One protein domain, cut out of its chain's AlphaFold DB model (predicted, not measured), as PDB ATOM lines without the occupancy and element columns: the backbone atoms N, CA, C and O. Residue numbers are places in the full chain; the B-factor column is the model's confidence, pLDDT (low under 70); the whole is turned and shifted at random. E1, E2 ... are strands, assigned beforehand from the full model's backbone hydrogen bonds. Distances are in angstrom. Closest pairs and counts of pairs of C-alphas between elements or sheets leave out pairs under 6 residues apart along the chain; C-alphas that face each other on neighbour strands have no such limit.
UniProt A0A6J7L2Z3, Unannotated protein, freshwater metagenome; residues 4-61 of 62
ATOM      1  N   ILE A   4      19.282  42.563 -31.033       97.25
ATOM      2  CA  ILE A   4      19.756  41.502 -30.137       97.25
ATOM      3  C   ILE A   4      20.453  42.137 -28.936       97.25
ATOM      4  O   ILE A   4      21.342  42.973 -29.093       97.25
ATOM      5  N   THR A   5      20.052  41.749 -27.732       97.00
ATOM      6  CA  THR A   5      20.620  42.255 -26.473       97.00
ATOM      7  C   THR A   5      21.616  41.278 -25.864       97.00
ATOM      8  O   THR A   5      22.586  41.694 -25.235       97.00
ATOM      9  N   SER A   6      21.401  39.979 -26.066       96.56
ATOM     10  CA  SER A   6      22.295  38.921 -25.598       96.56
ATOM     11  C   SER A   6      22.211  37.707 -26.510       96.56
ATOM     12  O   SER A   6      21.163  37.435 -27.092       96.56
ATOM     13  N   GLY A   7      23.293  36.945 -26.598       95.88
ATOM     14  CA  GLY A   7      23.329  35.685 -27.328       95.88
ATOM     15  C   GLY A   7      24.497  34.826 -26.871       95.88
ATOM     16  O   GLY A   7      25.402  35.305 -26.184       95.88
ATOM     17  N   GLY A   8      24.468  33.551 -27.235       95.75
ATOM     18  CA  GLY A   8      25.523  32.606 -26.888       95.75
ATOM     19  C   GLY A   8      25.274  31.234 -27.492       95.75
ATOM     20  O   GLY A   8      24.375  31.066 -28.312       95.75
ATOM     21  N   TYR A   9      26.068  30.252 -27.072       97.25
ATOM     22  CA  TYR A   9      25.867  28.854 -27.440       97.25
ATOM     23  C   TYR A   9      25.385  28.057 -26.227       97.25
ATOM     24  O   TYR A   9      26.079  27.943 -25.214       97.25
ATOM     25  N   ALA A  10      24.179  27.506 -26.319       96.69
ATOM     26  CA  ALA A  10      23.596  26.663 -25.287       96.69
ATOM     27  C   ALA A  10      24.142  25.237 -25.426       96.69
ATOM     28  O   ALA A  10      23.514  24.389 -26.054       96.69
ATOM     29  N   HIS A  11      25.305  24.962 -24.824       97.00
ATOM     30  CA  HIS A  11      26.005  23.674 -24.949       97.00
ATOM     31  C   HIS A  11      25.137  22.445 -24.647       97.00
ATOM     32  O   HIS A  11      25.284  21.428 -25.313       97.00
ATOM     33  N   TYR A  12      24.223  22.534 -23.676       94.81
ATOM     34  CA  TYR A  12      23.332  21.419 -23.343       94.81
ATOM     35  C   TYR A  12      22.323  21.114 -24.464       94.81
ATOM     36  O   TYR A  12      22.062  19.951 -24.750       94.81
ATOM     37  N   SER A  13      21.764  22.147 -25.100       95.12
ATOM     38  CA  SER A  13      20.750  22.006 -26.158       95.12
ATOM     39  C   SER A  13      21.349  22.009 -27.571       95.12
ATOM     40  O   SER A  13      20.633  21.776 -28.536       95.12
ATOM     41  N   GLY A  14      22.649  22.289 -27.714       97.00
ATOM     42  CA  GLY A  14      23.365  22.265 -28.990       97.00
ATOM     43  C   GLY A  14      23.011  23.398 -29.962       97.00
ATOM     44  O   GLY A  14      23.318  23.292 -31.148       97.00
ATOM     45  N   VAL A  15      22.376  24.474 -29.487       96.81
ATOM     46  CA  VAL A  15      21.847  25.570 -30.322       96.81
ATOM     47  C   VAL A  15      22.417  26.929 -29.921       96.81
ATOM     48  O   VAL A  15      22.897  27.105 -28.802       96.81
ATOM     49  N   SER A  16      22.324  27.908 -30.823       97.06
ATOM     50  CA  SER A  16      22.723  29.301 -30.576       97.06
ATOM     51  C   SER A  16      21.500  30.187 -30.298       97.06
ATOM     52  O   SER A  16      20.927  30.722 -31.249       97.06
ATOM     53  N   PRO A  17      21.046  30.344 -29.039       96.75
ATOM     54  CA  PRO A  17      19.959  31.261 -28.724       96.75
ATOM     55  C   PRO A  17      20.419  32.722 -28.760       96.75
ATOM     56  O   PRO A  17      21.547  33.062 -28.390       96.75
ATOM     57  N   ALA A  18      19.489  33.595 -29.132       97.00
ATOM     58  CA  ALA A  18      19.625  35.036 -29.014       97.00
ATOM     59  C   ALA A  18      18.349  35.611 -28.389       97.00
ATOM     60  O   ALA A  18      17.241  35.214 -28.748       97.00
ATOM     61  N   LEU A  19      18.514  36.542 -27.454       96.88
ATOM     62  CA  LEU A  19      17.426  37.335 -26.892       96.88
ATOM     63  C   LEU A  19      17.475  38.727 -27.504       96.88
ATOM     64  O   LEU A  19      18.549  39.308 -27.683       96.88
ATOM     65  N   GLY A  20      16.306  39.272 -27.805       95.69
ATOM     66  CA  GLY A  20      16.210  40.574 -28.430       95.69
ATOM     67  C   GLY A  20      14.791  41.107 -28.462       95.69
ATOM     68  O   GLY A  20      13.832  40.418 -28.122       95.69
ATOM     69  N   TYR A  21      14.681  42.355 -28.894       96.31
ATOM     70  CA  TYR A  21      13.409  43.024 -29.098       96.31
ATOM     71  C   TYR A  21      13.046  43.031 -30.576       96.31
ATOM     72  O   TYR A  21      13.869  43.360 -31.434       96.31
ATOM     73  N   ILE A  22      11.784  42.727 -30.858       95.88
ATOM     74  CA  ILE A  22      11.155  42.865 -32.170       95.88
ATOM     75  C   ILE A  22       9.842  43.643 -32.012       95.88
ATOM     76  O   ILE A  22       9.298  43.702 -30.907       95.88
ATOM     77  N   PRO A  23       9.306  44.248 -33.085       96.44
ATOM     78  CA  PRO A  23       7.955  44.798 -33.064       96.44
ATOM     79  C   PRO A  23       6.934  43.761 -32.578       96.44
ATOM     80  O   PRO A  23       6.929  42.632 -33.062       96.44
ATOM     81  N   ALA A  24       6.042  44.154 -31.665       95.38
ATOM     82  CA  ALA A  24       5.085  43.240 -31.031       95.38
ATOM     83  C   ALA A  24       4.201  42.487 -32.040       95.38
ATOM     84  O   ALA A  24       3.928  41.308 -31.860       95.38
ATOM     85  N   ALA A  25       3.822  43.138 -33.145       95.38
ATOM     86  CA  ALA A  25       3.040  42.519 -34.215       95.38
ATOM     87  C   ALA A  25       3.750  41.339 -34.914       95.38
ATOM     88  O   ALA A  25       3.093  40.563 -35.599       95.38
ATOM     89  N   LEU A  26       5.073  41.207 -34.757       95.00
ATOM     90  CA  LEU A  26       5.881  40.108 -35.298       95.00
ATOM     91  C   LEU A  26       6.200  39.032 -34.247       95.00
ATOM     92  O   LEU A  26       6.758  37.993 -34.587       95.00
ATOM     93  N   ALA A  27       5.870  39.265 -32.972       94.06
ATOM     94  CA  ALA A  27       6.097  38.328 -31.872       94.06
ATOM     95  C   ALA A  27       4.947  37.312 -31.759       94.06
ATOM     96  O   ALA A  27       4.378  37.111 -30.689       94.06
ATOM     97  N   VAL A  28       4.580  36.707 -32.889       94.25
ATOM     98  CA  VAL A  28       3.452  35.778 -33.009       94.25
ATOM     99  C   VAL A  28       3.958  34.447 -33.549       94.25
ATOM    100  O   VAL A  28       4.809  34.414 -34.443       94.25
ATOM    101  N   GLU A  29       3.431  33.349 -33.011       93.88
ATOM    102  CA  GLU A  29       3.737  31.996 -33.475       93.88
ATOM    103  C   GLU A  29       3.498  31.855 -34.988       93.88
ATOM    104  O   GLU A  29       2.553  32.413 -35.543       93.88
ATOM    105  N   GLY A  30       4.395  31.144 -35.675       92.56
ATOM    106  CA  GLY A  30       4.337  30.970 -37.129       92.56
ATOM    107  C   GLY A  30       4.898  32.141 -37.946       92.56
ATOM    108  O   GLY A  30       5.007  32.022 -39.166       92.56
ATOM    109  N   THR A  31       5.316  33.243 -37.315       94.88
ATOM    110  CA  THR A  31       6.059  34.299 -38.018       94.88
ATOM    111  C   THR A  31       7.431  33.766 -38.439       94.88
ATOM    112  O   THR A  31       8.202  33.276 -37.613       94.88
ATOM    113  N   THR A  32       7.748  33.856 -39.732       95.25
ATOM    114  CA  THR A  32       8.980  33.316 -40.329       95.25
ATOM    115  C   THR A  32       9.753  34.388 -41.097       95.25
ATOM    116  O   THR A  32       9.299  35.522 -41.234       95.25
ATOM    117  N   GLY A  33      10.946  34.034 -41.587       95.19
ATOM    118  CA  GLY A  33      11.781  34.934 -42.387       95.19
ATOM    119  C   GLY A  33      12.658  35.873 -41.563       95.19
ATOM    120  O   GLY A  33      13.121  36.884 -42.080       95.19
ATOM    121  N   PHE A  34      12.885  35.565 -40.283       96.00
ATOM    122  CA  PHE A  34      13.854  36.307 -39.489       96.00
ATOM    123  C   PHE A  34      15.278  35.951 -39.903       96.00
ATOM    124  O   PHE A  34      15.615  34.790 -40.143       96.00
ATOM    125  N   GLU A  35      16.129  36.966 -39.899       97.12
ATOM    126  CA  GLU A  35      17.567  36.821 -40.038       97.12
ATOM    127  C   GLU A  35      18.262  37.667 -38.972       97.12
ATOM    128  O   GLU A  35      17.790  38.748 -38.606       97.12
ATOM    129  N   ILE A  36      19.385  37.163 -38.471       96.56
ATOM    130  CA  ILE A  36      20.256  37.861 -37.528       96.56
ATOM    131  C   ILE A  36      21.596  38.085 -38.218       96.56
ATOM    132  O   ILE A  36      22.204  37.146 -38.733       96.56
ATOM    133  N   GLU A  37      22.061  39.329 -38.219       96.56
ATOM    134  CA  GLU A  37      23.397  39.662 -38.696       96.56
ATOM    135  C   GLU A  37      24.442  39.263 -37.646       96.56
ATOM    136  O   GLU A  37      24.358  39.653 -36.481       96.56
ATOM    137  N   ILE A  38      25.429  38.471 -38.057       95.62
ATOM    138  CA  ILE A  38      26.562  38.064 -37.228       95.62
ATOM    139  C   ILE A  38      27.841  38.367 -38.004       95.62
ATOM    140  O   ILE A  38      28.208  37.627 -38.919       95.62
ATOM    141  N   ILE A  39      28.521  39.455 -37.632       96.25
ATOM    142  CA  ILE A  39      29.796  39.890 -38.233       96.25
ATOM    143  C   ILE A  39      29.650  39.999 -39.764       96.25
ATOM    144  O   ILE A  39      30.348  39.335 -40.532       96.25
ATOM    145  N   GLY A  40      28.659  40.766 -40.214       97.44
ATOM    146  CA  GLY A  40      28.355  41.007 -41.626       97.44
ATOM    147  C   GLY A  40      27.655  39.858 -42.358       97.44
ATOM    148  O   GLY A  40      27.389  39.981 -43.550       97.44
ATOM    149  N   ASN A  41      27.349  38.746 -41.684       97.69
ATOM    150  CA  ASN A  41      26.679  37.601 -42.298       97.69
ATOM    151  C   ASN A  41      25.246  37.473 -41.782       97.69
ATOM    152  O   ASN A  41      25.045  37.241 -40.591       97.69
ATOM    153  N   MET A  42      24.263  37.543 -42.680       97.38
ATOM    154  CA  MET A  42      22.873  37.231 -42.344       97.38
ATOM    155  C   MET A  42      22.725  35.726 -42.114       97.38
ATOM    156  O   MET A  42      23.115  34.907 -42.951       97.38
ATOM    157  N   ARG A  43      22.216  35.351 -40.941       97.19
ATOM    158  CA  ARG A  43      21.953  33.965 -40.556       97.19
ATOM    159  C   ARG A  43      20.454  33.778 -40.333       97.19
ATOM    160  O   ARG A  43      19.884  34.555 -39.565       97.19
ATOM    161  N   PRO A  44      19.824  32.752 -40.936       97.31
ATOM    162  CA  PRO A  44      18.423  32.451 -40.682       97.31
ATOM    163  C   PRO A  44      18.163  32.218 -39.196       97.31
ATOM    164  O   PRO A  44      18.931  31.529 -38.518       97.31
ATOM    165  N   ALA A  45      17.060  32.767 -38.708       96.19
ATOM    166  CA  ALA A  45      16.595  32.602 -37.344       96.19
ATOM    167  C   ALA A  45      15.095  32.286 -37.333       96.19
ATOM    168  O   ALA A  45      14.355  32.594 -38.268       96.19
ATOM    169  N   HIS A  46      14.644  31.662 -36.253       94.88
ATOM    170  CA  HIS A  46      13.233  31.405 -35.998       94.88
ATOM    171  C   HIS A  46      12.861  31.974 -34.634       94.88
ATOM    172  O   HIS A  46      13.700  32.071 -33.736       94.88
ATOM    173  N   LEU A  47      11.599  32.372 -34.492       95.50
ATOM    174  CA  LEU A  47      11.084  32.833 -33.216       95.50
ATOM    175  C   LEU A  47      11.000  31.642 -32.254       95.50
ATOM    176  O   LEU A  47      10.357  30.642 -32.558       95.50
ATOM    177  N   GLN A  48      11.648  31.765 -31.100       95.38
ATOM    178  CA  GLN A  48      11.638  30.760 -30.044       95.38
ATOM    179  C   GLN A  48      10.828  31.305 -28.864       95.38
ATOM    180  O   GLN A  48      11.314  32.145 -28.109       95.38
ATOM    181  N   LEU A  49       9.572  30.868 -28.745       93.44
ATOM    182  CA  LEU A  49       8.628  31.382 -27.742       93.44
ATOM    183  C   LEU A  49       8.796  30.728 -26.365       93.44
ATOM    184  O   LEU A  49       8.496  31.346 -25.348       93.44
ATOM    185  N   GLU A  50       9.302  29.497 -26.330       94.56
ATOM    186  CA  GLU A  50       9.534  28.747 -25.098       94.56
ATOM    187  C   GLU A  50      11.030  28.611 -24.790       94.56
ATOM    188  O   GLU A  50      11.857  28.650 -25.706       94.56
ATOM    189  N   PRO A  51      11.422  28.391 -23.526       94.38
ATOM    190  CA  PRO A  51      12.798  28.039 -23.201       94.38
ATOM    191  C   PRO A  51      13.282  26.822 -24.002       94.38
ATOM    192  O   PRO A  51      12.615  25.793 -24.060       94.38
ATOM    193  N   VAL A  52      14.496  26.900 -24.557       94.31
ATOM    194  CA  VAL A  52      15.139  25.788 -25.295       94.31
ATOM    195  C   VAL A  52      15.484  24.576 -24.417       94.31
ATOM    196  O   VAL A  52      15.964  23.557 -24.912       94.31
ATOM    197  N   LEU A  53      15.311  24.699 -23.100       94.81
ATOM    198  CA  LEU A  53      15.567  23.650 -22.126       94.81
ATOM    199  C   LEU A  53      14.531  23.716 -21.007       94.81
ATOM    200  O   LEU A  53      14.349  24.770 -20.406       94.81
ATOM    201  N   ASP A  54      13.930  22.562 -20.704       94.94
ATOM    202  CA  ASP A  54      12.946  22.380 -19.627       94.94
ATOM    203  C   ASP A  54      11.851  23.466 -19.619       94.94
ATOM    204  O   ASP A  54      11.694  24.176 -18.626       94.94
ATOM    205  N   PRO A  55      11.074  23.615 -20.710       95.44
ATOM    206  CA  PRO A  55      10.029  24.637 -20.798       95.44
ATOM    207  C   PRO A  55       8.955  24.483 -19.711       95.44
ATOM    208  O   PRO A  55       8.384  25.469 -19.253       95.44
ATOM    209  N   SER A  56       8.722  23.257 -19.228       95.44
ATOM    210  CA  SER A  56       7.814  22.999 -18.108       95.44
ATOM    211  C   SER A  56       8.415  23.350 -16.743       95.44
ATOM    212  O   SER A  56       7.672  23.448 -15.766       95.44
ATOM    213  N   GLY A  57       9.733  23.550 -16.633       95.50
ATOM    214  CA  GLY A  57      10.455  23.775 -15.375       95.50
ATOM    215  C   GLY A  57      10.396  22.578 -14.417       95.50
ATOM    216  O   GLY A  57      10.448  22.746 -13.196       95.50
ATOM    217  N   SER A  58      10.170  21.377 -14.945       96.44
ATOM    218  CA  SER A  58       9.968  20.152 -14.167       96.44
ATOM    219  C   SER A  58      11.195  19.767 -13.342       96.44
ATOM    220  O   SER A  58      11.052  19.301 -12.213       96.44
ATOM    221  N   ARG A  59      12.406  20.031 -13.847       93.44
ATOM    222  CA  ARG A  59      13.660  19.610 -13.200       93.44
ATOM    223  C   ARG A  59      13.933  20.359 -11.902       93.44
ATOM    224  O   ARG A  59      14.611  19.829 -11.032       93.44
ATOM    225  N   MET A  60      13.425  21.584 -11.781       93.56
ATOM    226  CA  MET A  60      13.578  22.407 -10.580       93.56
ATOM    227  C   MET A  60      12.534  22.082  -9.499       93.56
ATOM    228  O   MET A  60      12.727  22.455  -8.347       93.56
ATOM    229  N   ARG A  61      11.416  21.434  -9.858       91.69
ATOM    230  CA  ARG A  61      10.271  21.192  -8.957       91.69
ATOM    231  C   ARG A  61      10.155  19.746  -8.455       91.69
ATOM    232  O   ARG A  61       9.163  19.436  -7.800       91.69
TER     233      ARG A  61
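This is residues 4 to 61 of the 62 residues of the protein "Unannotated protein" of freshwater metagenome (UniProt A0A6J7L2Z3). With little regular structure, this is a loose run of loops with two small strand hairpins, E3 with E4 and E1 with E2, and a tail, residues 54 to 61, that sticks out. The 58 printed residues include no named helix and strands E1 to E4 in chain order, in two antiparallel pairs; the class is all strand, though only 18 residues are in named elements. It is loose, radius of gyration of the C-alphas 13.0 A, spanning 40 by 27 by 18 A.

Find C-alpha 34 at (13.854, 36.307, -39.489); E3, residues 34 to 38, runs 13.0 A from there. E4, residues 41 to 45, runs 12.3 A to C-alpha 45 at (16.595, 32.602, -37.344). E1 is residues 4 to 7, 7.4 A; E2 is residues 18 to 21, 10.1 A.

Look at N 36 and O 43, 2.9 A apart, within hydrogen-bond range in the antiparallel hairpin E3 and E4, 143 degrees. In the antiparallel hairpin E1 and E2, 166 degrees, find N 19 and O 6 within range at 2.8 A. E1 and E3 are only just apart, closest C-alphas 8.3 A.

The farthest C-alphas, Gly 40 and Arg 61, are 42.3 A apart. The printed part has no cut; the E2 to E3 link is long. No printed residue is under 70 in pLDDT.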